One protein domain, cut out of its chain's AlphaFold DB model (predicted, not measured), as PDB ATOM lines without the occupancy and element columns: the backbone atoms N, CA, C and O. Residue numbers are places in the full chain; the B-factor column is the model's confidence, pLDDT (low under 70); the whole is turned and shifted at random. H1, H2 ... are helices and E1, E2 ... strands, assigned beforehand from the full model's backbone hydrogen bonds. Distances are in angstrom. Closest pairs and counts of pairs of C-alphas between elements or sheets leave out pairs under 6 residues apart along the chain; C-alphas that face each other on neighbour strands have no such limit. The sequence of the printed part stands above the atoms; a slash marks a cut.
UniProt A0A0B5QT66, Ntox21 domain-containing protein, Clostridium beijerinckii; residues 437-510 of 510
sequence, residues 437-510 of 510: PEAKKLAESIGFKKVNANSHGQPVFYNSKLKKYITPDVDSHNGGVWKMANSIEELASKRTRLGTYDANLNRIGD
ATOM      1  N   PRO A 437      40.034-117.935  45.323       69.62
ATOM      2  CA  PRO A 437      39.361-118.567  44.185       69.62
ATOM      3  C   PRO A 437      40.301-119.300  43.216       69.62
ATOM      4  O   PRO A 437      39.955-120.388  42.755       69.62
ATOM      5  N   GLU A 438      41.478-118.745  42.922       66.56
ATOM      6  CA  GLU A 438      42.463-119.353  42.012       66.56
ATOM      7  C   GLU A 438      43.100-120.600  42.628       66.56
ATOM      8  O   GLU A 438      43.155-121.647  41.986       66.56
ATOM      9  N   ALA A 439      43.469-120.529  43.911       72.19
ATOM     10  CA  ALA A 439      43.945-121.685  44.665       72.19
ATOM     11  C   ALA A 439      42.914-122.818  44.677       72.19
ATOM     12  O   ALA A 439      43.266-123.981  44.513       72.19
ATOM     13  N   LYS A 440      41.623-122.500  44.825       77.62
ATOM     14  CA  LYS A 440      40.573-123.521  44.785       77.62
ATOM     15  C   LYS A 440      40.512-124.224  43.427       77.62
ATOM     16  O   LYS A 440      40.508-125.450  43.404       77.62
ATOM     17  N   LYS A 441      40.481-123.466  42.325       70.50
ATOM     18  CA  LYS A 441      40.428-124.038  40.969       70.50
ATOM     19  C   LYS A 441      41.640-124.927  40.682       70.50
ATOM     20  O   LYS A 441      41.466-126.034  40.186       70.50
ATOM     21  N   LEU A 442      42.840-124.465  41.041       69.62
ATOM     22  CA  LEU A 442      44.077-125.212  40.819       69.62
ATOM     23  C   LEU A 442      44.162-126.474  41.690       69.62
ATOM     24  O   LEU A 442      44.583-127.521  41.218       69.62
ATOM     25  N   ALA A 443      43.731-126.410  42.954       73.19
ATOM     26  CA  ALA A 443      43.669-127.598  43.806       73.19
ATOM     27  C   ALA A 443      42.700-128.648  43.234       73.19
ATOM     28  O   ALA A 443      43.018-129.837  43.213       73.19
ATOM     29  N   GLU A 444      41.535-128.215  42.743       74.88
ATOM     30  CA  GLU A 444      40.537-129.105  42.141       74.88
ATOM     31  C   GLU A 444      41.054-129.762  40.849       74.88
ATOM     32  O   GLU A 444      40.824-130.960  40.665       74.88
ATOM     33  N   SER A 445      41.812-129.046  40.007       60.09
ATOM     34  CA  SER A 445      42.386-129.608  38.773       60.09
ATOM     35  C   SER A 445      43.449-130.679  39.028       60.09
ATOM     36  O   SER A 445      43.568-131.614  38.244       60.09
ATOM     37  N   ILE A 446      44.174-130.601  40.148       70.75
ATOM     38  CA  ILE A 446      45.180-131.603  40.558       70.75
ATOM     39  C   ILE A 446      44.614-132.652  41.537       70.75
ATOM     40  O   ILE A 446      45.350-133.367  42.223       70.75
ATOM     41  N   GLY A 447      43.285-132.769  41.614       77.00
ATOM     42  CA  GLY A 447      42.593-133.836  42.343       77.00
ATOM     43  C   GLY A 447      42.463-133.625  43.855       77.00
ATOM     44  O   GLY A 447      42.153-134.574  44.581       77.00
ATOM     45  N   PHE A 448      42.681-132.408  44.352       88.12
ATOM     46  CA  PHE A 448      42.481-132.046  45.753       88.12
ATOM     47  C   PHE A 448      41.113-131.392  45.962       88.12
ATOM     48  O   PHE A 448      40.645-130.584  45.167       88.12
ATOM     49  N   LYS A 449      40.459-131.718  47.078       89.81
ATOM     50  CA  LYS A 449      39.159-131.150  47.455       89.81
ATOM     51  C   LYS A 449      39.305-130.262  48.676       89.81
ATOM     52  O   LYS A 449      40.008-130.618  49.621       89.81
ATOM     53  N   LYS A 450      38.622-129.115  48.676       90.94
ATOM     54  CA  LYS A 450      38.635-128.193  49.818       90.94
ATOM     55  C   LYS A 450      38.064-128.886  51.056       90.94
ATOM     56  O   LYS A 450      36.977-129.458  50.991       90.94
ATOM     57  N   VAL A 451      38.771-128.795  52.179       91.12
ATOM     58  CA  VAL A 451      38.302-129.284  53.484       91.12
ATOM     59  C   VAL A 451      37.878-128.118  54.374       91.12
ATOM     60  O   VAL A 451      38.213-126.962  54.113       91.12
ATOM     61  N   ASN A 452      37.120-128.406  55.434       91.31
ATOM     62  CA  ASN A 452      36.678-127.393  56.393       91.31
ATOM     63  C   ASN A 452      37.791-127.039  57.398       91.31
ATOM     64  O   ASN A 452      37.645-127.249  58.600       91.31
ATOM     65  N   ALA A 453      38.931-126.567  56.895       88.88
ATOM     66  CA  ALA A 453      40.080-126.172  57.698       88.88
ATOM     67  C   ALA A 453      40.910-125.095  56.992       88.88
ATOM     68  O   ALA A 453      40.982-125.057  55.760       88.88
ATOM     69  N   ASN A 454      41.582-124.268  57.793       88.75
ATOM     70  CA  ASN A 454      42.512-123.250  57.321       88.75
ATOM     71  C   ASN A 454      43.872-123.414  58.012       88.75
ATOM     72  O   ASN A 454      43.928-123.699  59.206       88.75
ATOM     73  N   SER A 455      44.961-123.147  57.292       86.50
ATOM     74  CA  SER A 455      46.309-123.008  57.860       86.50
ATOM     75  C   SER A 455      46.824-121.606  57.561       86.50
ATOM     76  O   SER A 455      46.816-121.185  56.406       86.50
ATOM     77  N   HIS A 456      47.222-120.855  58.593       79.69
ATOM     78  CA  HIS A 456      47.707-119.469  58.465       79.69
ATOM     79  C   HIS A 456      46.763-118.549  57.661       79.69
ATOM     80  O   HIS A 456      47.197-117.688  56.900       79.69
ATOM     81  N   GLY A 457      45.449-118.752  57.811       80.75
ATOM     82  CA  GLY A 457      44.423-117.981  57.102       80.75
ATOM     83  C   GLY A 457      44.172-118.405  55.649       80.75
ATOM     84  O   GLY A 457      43.343-117.784  54.992       80.75
ATOM     85  N   GLN A 458      44.835-119.456  55.157       86.62
ATOM     86  CA  GLN A 458      44.649-120.004  53.811       86.62
ATOM     87  C   GLN A 458      43.815-121.292  53.818       86.62
ATOM     88  O   GLN A 458      43.909-122.060  54.782       86.62
ATOM     89  N   PRO A 459      43.001-121.545  52.774       89.44
ATOM     90  CA  PRO A 459      42.187-122.753  52.680       89.44
ATOM     91  C   PRO A 459      43.058-124.004  52.524       89.44
ATOM     92  O   PRO A 459      44.017-124.005  51.755       89.44
ATOM     93  N   VAL A 460      42.683-125.079  53.218       93.88
ATOM     94  CA  VAL A 460      43.341-126.386  53.095       93.88
ATOM     95  C   VAL A 460      42.567-127.283  52.131       93.88
ATOM     96  O   VAL A 460      41.330-127.276  52.093       93.88
ATOM     97  N   PHE A 461      43.300-128.092  51.370       94.56
ATOM     98  CA  PHE A 461      42.750-129.080  50.448       94.56
ATOM     99  C   PHE A 461      43.341-130.464  50.719       94.56
ATOM    100  O   PHE A 461      44.485-130.578  51.155       94.56
ATOM    101  N   TYR A 462      42.569-131.516  50.454       95.50
ATOM    102  CA  TYR A 462      42.946-132.908  50.702       95.50
ATOM    103  C   TYR A 462      42.759-133.776  49.457       95.50
ATOM    104  O   TYR A 462      41.747-133.663  48.760       95.50
ATOM    105  N   ASN A 463      43.712-134.675  49.213       93.00
ATOM    106  CA  ASN A 463      43.627-135.703  48.180       93.00
ATOM    107  C   ASN A 463      43.614-137.089  48.834       93.00
ATOM    108  O   ASN A 463      44.584-137.498  49.476       93.00
ATOM    109  N   SER A 464      42.517-137.825  48.649       78.69
ATOM    110  CA  SER A 464      42.312-139.141  49.262       78.69
ATOM    111  C   SER A 464      43.200-140.241  48.678       78.69
ATOM    112  O   SER A 464      43.495-141.202  49.383       78.69
ATOM    113  N   LYS A 465      43.643-140.110  47.419       80.81
ATOM    114  CA  LYS A 465      44.563-141.066  46.780       80.81
ATOM    115  C   LYS A 465      45.985-140.886  47.305       80.81
ATOM    116  O   LYS A 465      46.626-141.857  47.685       80.81
ATOM    117  N   LEU A 466      46.448-139.638  47.383       80.38
ATOM    118  CA  LEU A 466      47.795-139.314  47.868       80.38
ATOM    119  C   LEU A 466      47.901-139.357  49.399       80.38
ATOM    120  O   LEU A 466      49.000-139.468  49.938       80.38
ATOM    121  N   LYS A 467      46.766-139.253  50.106       89.12
ATOM    122  CA  LYS A 467      46.688-139.066  51.564       89.12
ATOM    123  C   LYS A 467      47.510-137.856  52.030       89.12
ATOM    124  O   LYS A 467      48.214-137.922  53.033       89.12
ATOM    125  N   LYS A 468      47.427-136.749  51.283       94.19
ATOM    126  CA  LYS A 468      48.168-135.504  51.551       94.19
ATOM    127  C   LYS A 468      47.236-134.312  51.690       94.19
ATOM    128  O   LYS A 468      46.183-134.261  51.049       94.19
ATOM    129  N   TYR A 469      47.678-133.340  52.484       94.25
ATOM    130  CA  TYR A 469      47.057-132.026  52.620       94.25
ATOM    131  C   TYR A 469      47.936-130.959  51.975       94.25
ATOM    132  O   TYR A 469      49.159-131.011  52.120       94.25
ATOM    133  N   ILE A 470      47.317-129.983  51.307       93.19
ATOM    134  CA  ILE A 470      47.998-128.808  50.751       93.19
ATOM    135  C   ILE A 470      47.334-127.504  51.196       93.19
ATOM    136  O   ILE A 470      46.128-127.457  51.440       93.19
ATOM    137  N   THR A 471      48.122-126.434  51.273       91.44
ATOM    138  CA  THR A 471      47.646-125.051  51.434       91.44
ATOM    139  C   THR A 471      48.503-124.104  50.583       91.44
ATOM    140  O   THR A 471      49.695-124.388  50.416       91.44
ATOM    141  N   PRO A 472      47.952-123.008  50.027       86.94
ATOM    142  CA  PRO A 472      48.726-122.023  49.272       86.94
ATOM    143  C   PRO A 472      49.950-121.503  50.034       86.94
ATOM    144  O   PRO A 472      49.856-121.128  51.210       86.94
ATOM    145  N   ASP A 473      51.104-121.440  49.365       78.56
ATOM    146  CA  ASP A 473      52.299-120.821  49.936       78.56
ATOM    147  C   ASP A 473      52.275-119.294  49.782       78.56
ATOM    148  O   ASP A 473      52.725-118.717  48.793       78.56
ATOM    149  N   VAL A 474      51.761-118.622  50.812       68.75
ATOM    150  CA  VAL A 474      51.700-117.154  50.882       68.75
ATOM    151  C   VAL A 474      53.034-116.477  51.189       68.75
ATOM    152  O   VAL A 474      53.148-115.260  51.007       68.75
ATOM    153  N   ASP A 475      54.033-117.213  51.672       62.09
ATOM    154  CA  ASP A 475      55.309-116.617  52.074       62.09
ATOM    155  C   ASP A 475      56.271-116.519  50.880       62.09
ATOM    156  O   ASP A 475      57.127-115.635  50.859       62.09
ATOM    157  N   SER A 476      56.074-117.365  49.856       55.97
ATOM    158  CA  SER A 476      56.643-117.297  48.493       55.97
ATOM    159  C   SER A 476      58.154-117.014  48.412       55.97
ATOM    160  O   SER A 476      58.647-116.546  47.388       55.97
ATOM    161  N   HIS A 477      58.915-117.291  49.475       52.59
ATOM    162  CA  HIS A 477      60.344-116.973  49.542       52.59
ATOM    163  C   HIS A 477      61.187-117.801  48.554       52.59
ATOM    164  O   HIS A 477      62.249-117.334  48.161       52.59
ATOM    165  N   ASN A 478      60.677-118.958  48.108       51.94
ATOM    166  CA  ASN A 478      61.358-119.901  47.207       51.94
ATOM    167  C   ASN A 478      60.550-120.223  45.926       51.94
ATOM    168  O   ASN A 478      60.739-121.283  45.342       51.94
ATOM    169  N   GLY A 479      59.608-119.366  45.510       53.56
ATOM    170  CA  GLY A 479      58.839-119.584  44.268       53.56
ATOM    171  C   GLY A 479      57.775-120.695  44.321       53.56
ATOM    172  O   GLY A 479      57.272-121.104  43.282       53.56
ATOM    173  N   GLY A 480      57.422-121.176  45.516       64.56
ATOM    174  CA  GLY A 480      56.413-122.217  45.722       64.56
ATOM    175  C   GLY A 480      54.971-121.772  45.564       64.56
ATOM    176  O   GLY A 480      54.619-120.649  45.920       64.56
ATOM    177  N   VAL A 481      54.138-122.706  45.102       75.38
ATOM    178  CA  VAL A 481      52.681-122.572  44.985       75.38
ATOM    179  C   VAL A 481      51.974-123.249  46.162       75.38
ATOM    180  O   VAL A 481      51.035-122.683  46.726       75.38
ATOM    181  N   TRP A 482      52.458-124.420  46.595       83.69
ATOM    182  CA  TRP A 482      51.841-125.221  47.656       83.69
ATOM    183  C   TRP A 482      52.803-125.526  48.804       83.69
ATOM    184  O   TRP A 482      53.966-125.862  48.598       83.69
ATOM    185  N   LYS A 483      52.281-125.519  50.031       89.69
ATOM    186  CA  LYS A 483      52.863-126.226  51.179       89.69
ATOM    187  C   LYS A 483      52.134-127.559  51.321       89.69
ATOM    188  O   LYS A 483      50.904-127.550  51.323       89.69
ATOM    189  N   MET A 484      52.855-128.671  51.475       91.25
ATOM    190  CA  MET A 484      52.254-130.006  51.633       91.25
ATOM    191  C   MET A 484      52.617-130.647  52.973       91.25
ATOM    192  O   MET A 484      53.737-130.477  53.454       91.25
ATOM    193  N   ALA A 485      51.702-131.422  53.554       91.00
ATOM    194  CA  ALA A 485      51.956-132.216  54.756       91.00
ATOM    195  C   ALA A 485      51.084-133.485  54.847       91.00
ATOM    196  O   ALA A 485      50.184-133.688  54.021       91.00
ATOM    197  N   ASN A 486      51.350-134.345  55.839       91.81
ATOM    198  CA  ASN A 486      50.548-135.549  56.103       91.81
ATOM    199  C   ASN A 486      49.316-135.256  56.966       91.81
ATOM    200  O   ASN A 486      48.345-136.009  56.907       91.81
ATOM    201  N   SER A 487      49.327-134.162  57.729       90.62
ATOM    202  CA  SER A 487      48.175-133.687  58.495       90.62
ATOM    203  C   SER A 487      47.980-132.173  58.371       90.62
ATOM    204  O   SER A 487      48.833-131.450  57.851       90.62
ATOM    205  N   ILE A 488      46.837-131.678  58.850       90.12
ATOM    206  CA  ILE A 488      46.522-130.243  58.859       90.12
ATOM    207  C   ILE A 488      47.447-129.500  59.834       90.12
ATOM    208  O   ILE A 488      47.909-128.401  59.528       90.12
ATOM    209  N   GLU A 489      47.758-130.108  60.980       88.19
ATOM    210  CA  GLU A 489      48.640-129.550  62.011       88.19
ATOM    211  C   GLU A 489      50.063-129.360  61.475       88.19
ATOM    212  O   GLU A 489      50.704-128.339  61.726       88.19
ATOM    213  N   GLU A 490      50.542-130.312  60.674       91.00
ATOM    214  CA  GLU A 490      51.883-130.275  60.098       91.00
ATOM    215  C   GLU A 490      52.069-129.147  59.067       91.00
ATOM    216  O   GLU A 490      53.188-128.649  58.917       91.00
ATOM    217  N   LEU A 491      50.996-128.675  58.410       87.31
ATOM    218  CA  LEU A 491      51.047-127.534  57.479       87.31
ATOM    219  C   LEU A 491      51.438-126.219  58.166       87.31
ATOM    220  O   LEU A 491      51.818-125.261  57.488       87.31
ATOM    221  N   ALA A 492      51.304-126.143  59.491       79.31
ATOM    222  CA  ALA A 492      51.520-124.918  60.244       79.31
ATOM    223  C   ALA A 492      53.006-124.598  60.490       79.31
ATOM    224  O   ALA A 492      53.340-123.463  60.823       79.31
ATOM    225  N   SER A 493      53.915-125.557  60.324       79.25
ATOM    226  CA  SER A 493      55.333-125.343  60.618       79.25
ATOM    227  C   SER A 493      56.226-125.836  59.490       79.25
ATOM    228  O   SER A 493      56.064-126.931  58.955       79.25
ATOM    229  N   LYS A 494      57.239-125.026  59.162       76.25
ATOM    230  CA  LYS A 494      58.284-125.388  58.196       76.25
ATOM    231  C   LYS A 494      59.043-126.662  58.595       76.25
ATOM    232  O   LYS A 494      59.548-127.354  57.727       76.25
ATOM    233  N   ARG A 495      59.111-126.983  59.894       79.75
ATOM    234  CA  ARG A 495      59.794-128.189  60.400       79.75
ATOM    235  C   ARG A 495      58.970-129.469  60.262       79.75
ATOM    236  O   ARG A 495      59.534-130.547  60.375       79.75
ATOM    237  N   THR A 496      57.655-129.345  60.111       83.56
ATOM    238  CA  THR A 496      56.717-130.477  60.138       83.56
ATOM    239  C   THR A 496      56.062-130.732  58.787       83.56
ATOM    240  O   THR A 496      55.628-131.845  58.525       83.56
ATOM    241  N   ARG A 497      56.006-129.722  57.911       86.56
ATOM    242  CA  ARG A 497      55.554-129.879  56.525       86.56
ATOM    243  C   ARG A 497      56.584-130.656  55.695       86.56
ATOM    244  O   ARG A 497      57.781-130.583  55.950       86.56
ATOM    245  N   LEU A 498      56.122-131.342  54.653       85.25
ATOM    246  CA  LEU A 498      56.961-132.129  53.736       85.25
ATOM    247  C   LEU A 498      57.823-131.254  52.818       85.25
ATOM    248  O   LEU A 498      58.861-131.693  52.315       85.25
ATOM    249  N   GLY A 499      57.387-130.018  52.594       83.62
ATOM    250  CA  GLY A 499      58.130-129.022  51.843       83.62
ATOM    251  C   GLY A 499      57.225-128.055  51.101       83.62
ATOM    252  O   GLY A 499      56.016-127.953  51.354       83.62
ATOM    253  N   THR A 500      57.859-127.357  50.174       80.25
ATOM    254  CA  THR A 500      57.281-126.387  49.256       80.25
ATOM    255  C   THR A 500      57.269-126.986  47.850       80.25
ATOM    256  O   THR A 500      58.241-127.622  47.436       80.25
ATOM    257  N   TYR A 501      56.167-126.804  47.131       76.38
ATOM    258  CA  TYR A 501      55.885-127.466  45.861       76.38
ATOM    259  C   TYR A 501      55.430-126.459  44.800       76.38
ATOM    260  O   TYR A 501      54.842-125.425  45.138       76.38
ATOM    261  N   ASP A 502      55.695-126.760  43.531       70.56
ATOM    262  CA  ASP A 502      55.162-126.012  42.387       70.56
ATOM    263  C   ASP A 502      53.675-126.333  42.129       70.56
ATOM    264  O   ASP A 502      53.065-127.114  42.861       70.56
ATOM    265  N   ALA A 503      53.069-125.740  41.094       71.44
ATOM    266  CA  ALA A 503      51.653-125.943  40.764       71.44
ATOM    267  C   ALA A 503      51.278-127.411  40.468       71.44
ATOM    268  O   ALA A 503      50.128-127.789  40.702       71.44
ATOM    269  N   ASN A 504      52.243-128.226  40.025       69.44
ATOM    270  CA  ASN A 504      52.080-129.622  39.612       69.44
ATOM    271  C   ASN A 504      52.490-130.627  40.700       69.44
ATOM    272  O   ASN A 504      52.519-131.828  40.447       69.44
ATOM    273  N   LEU A 505      52.760-130.155  41.923       70.00
ATOM    274  CA  LEU A 505      53.190-130.973  43.063       70.00
ATOM    275  C   LEU A 505      54.596-131.570  42.911       70.00
ATOM    276  O   LEU A 505      54.920-132.546  43.595       70.00
ATOM    277  N   ASN A 506      55.471-130.944  42.122       72.25
ATOM    278  CA  ASN A 506      56.902-131.224  42.200       72.25
ATOM    279  C   ASN A 506      57.491-130.493  43.405       72.25
ATOM    280  O   ASN A 506      57.216-129.313  43.640       72.25
ATOM    281  N   ARG A 507      58.298-131.194  44.204       78.12
ATOM    282  CA  ARG A 507      58.942-130.617  45.389       78.12
ATOM    283  C   ARG A 507      60.082-129.702  44.948       78.12
ATOM    284  O   ARG A 507      61.008-130.166  44.295       78.12
ATOM    285  N   ILE A 508      60.048-128.438  45.363       67.19
ATOM    286  CA  ILE A 508      61.046-127.425  44.975       67.19
ATOM    287  C   ILE A 508      61.830-126.852  46.165       67.19
ATOM    288  O   ILE A 508      62.737-126.043  45.990       67.19
ATOM    289  N   GLY A 509      61.499-127.256  47.393       70.56
ATOM    290  CA  GLY A 509      62.266-126.875  48.576       70.56
ATOM    291  C   GLY A 509      61.592-127.245  49.891       70.56
ATOM    292  O   GLY A 509      60.578-127.943  49.910       70.56
ATOM    293  N   ASP A 510      62.155-126.735  50.988       62.69
ATOM    294  CA  ASP A 510      61.671-126.936  52.361       62.69
ATOM    295  C   ASP A 510      60.768-125.798  52.855       62.69
ATOM    296  O   ASP A 510      61.147-124.603  52.755       62.69
TER     297      ASP A 510
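This is residues 437 to 510 of the 510 residues of the protein "Ntox21 domain-containing protein" of Clostridium beijerinckii (UniProt A0A0B5QT66). A single strongly twisted sheet of six strands makes the body, with the short helix H1 packed on one face near the E1 end, over E2, and the long link of residues 486 to 498 looping out on the side away from H1. The strands follow one another across the sheet as they do along the chain, in a meander, each strand the antiparallel neighbour of the one before. The printed part has 74 residues, with one named helix and six named strands in the order H1 E1 E2 E3 E4 E5 E6; the sheet's order is E1 - E2 - E3 - E4 - E5 - E6, all antiparallel, and the class is mixed, helices and strands. The whole is compact, with a radius of gyration of the C-alphas of 10.7 A, and rounded, spanning 24 by 23 by 22 A.

Find C-alpha 437 at (39.361, -118.567, 44.185); from there H1 runs through residues 437 to 445, 12.7 A. E1 follows at residues 449 to 455, 15.0 A, and E2 at residues 458 to 463, 16.7 A. E3 takes residues 468 to 472, 13.7 A, starting from C-alpha 468 at (48.168, -135.504, 51.551). Read on to E4, residues 482 to 485, 10.0 A, then to the short E5, residues 499 to 501, and E6, residues 507 to 509, which ends at C-alpha 509 at (62.266, -126.875, 48.576).

Begin at the edge strand E1, which forms a hairpin with E2: N 451 and O 460 are 3.0 A apart, within hydrogen-bond range. E2 and E3 form the next hairpin, at 152 degrees between directions, with N 461 and O 470 at 2.9 A. Between E3 and E4 look at N 483 and O 471, 2.8 A; between E4 and E5, at N 501 and O 482, 2.8 A. The other edge strand, E6, pairs with E5 through N 500 and O 509, 2.8 A. E1 and E6 are apart. H1 is on the sheet at a height of 8.9 A, over E2 and only just not over E3, with 2 of its C-alphas falling on E3. It runs along the strands, at 7 degrees to E2 on the local plane; its closest C-alphas to E2 are those of Ala 443 and Phe 461, 6.9 A. In H1 every O i to N i+4 pair is within hydrogen-bond range.

The two C-alphas farthest apart are those of Lys 465 and His 477, 28.9 A. The printed part has no cut and ends at residue 510, the chain's last residue. The link from E4 to E5, 13 residues, is long. The mean pLDDT of the printed part is 79.7; look for values under 70 at residues 437 to 438, 442, 445, 474 to 480, 504, 508 and 510.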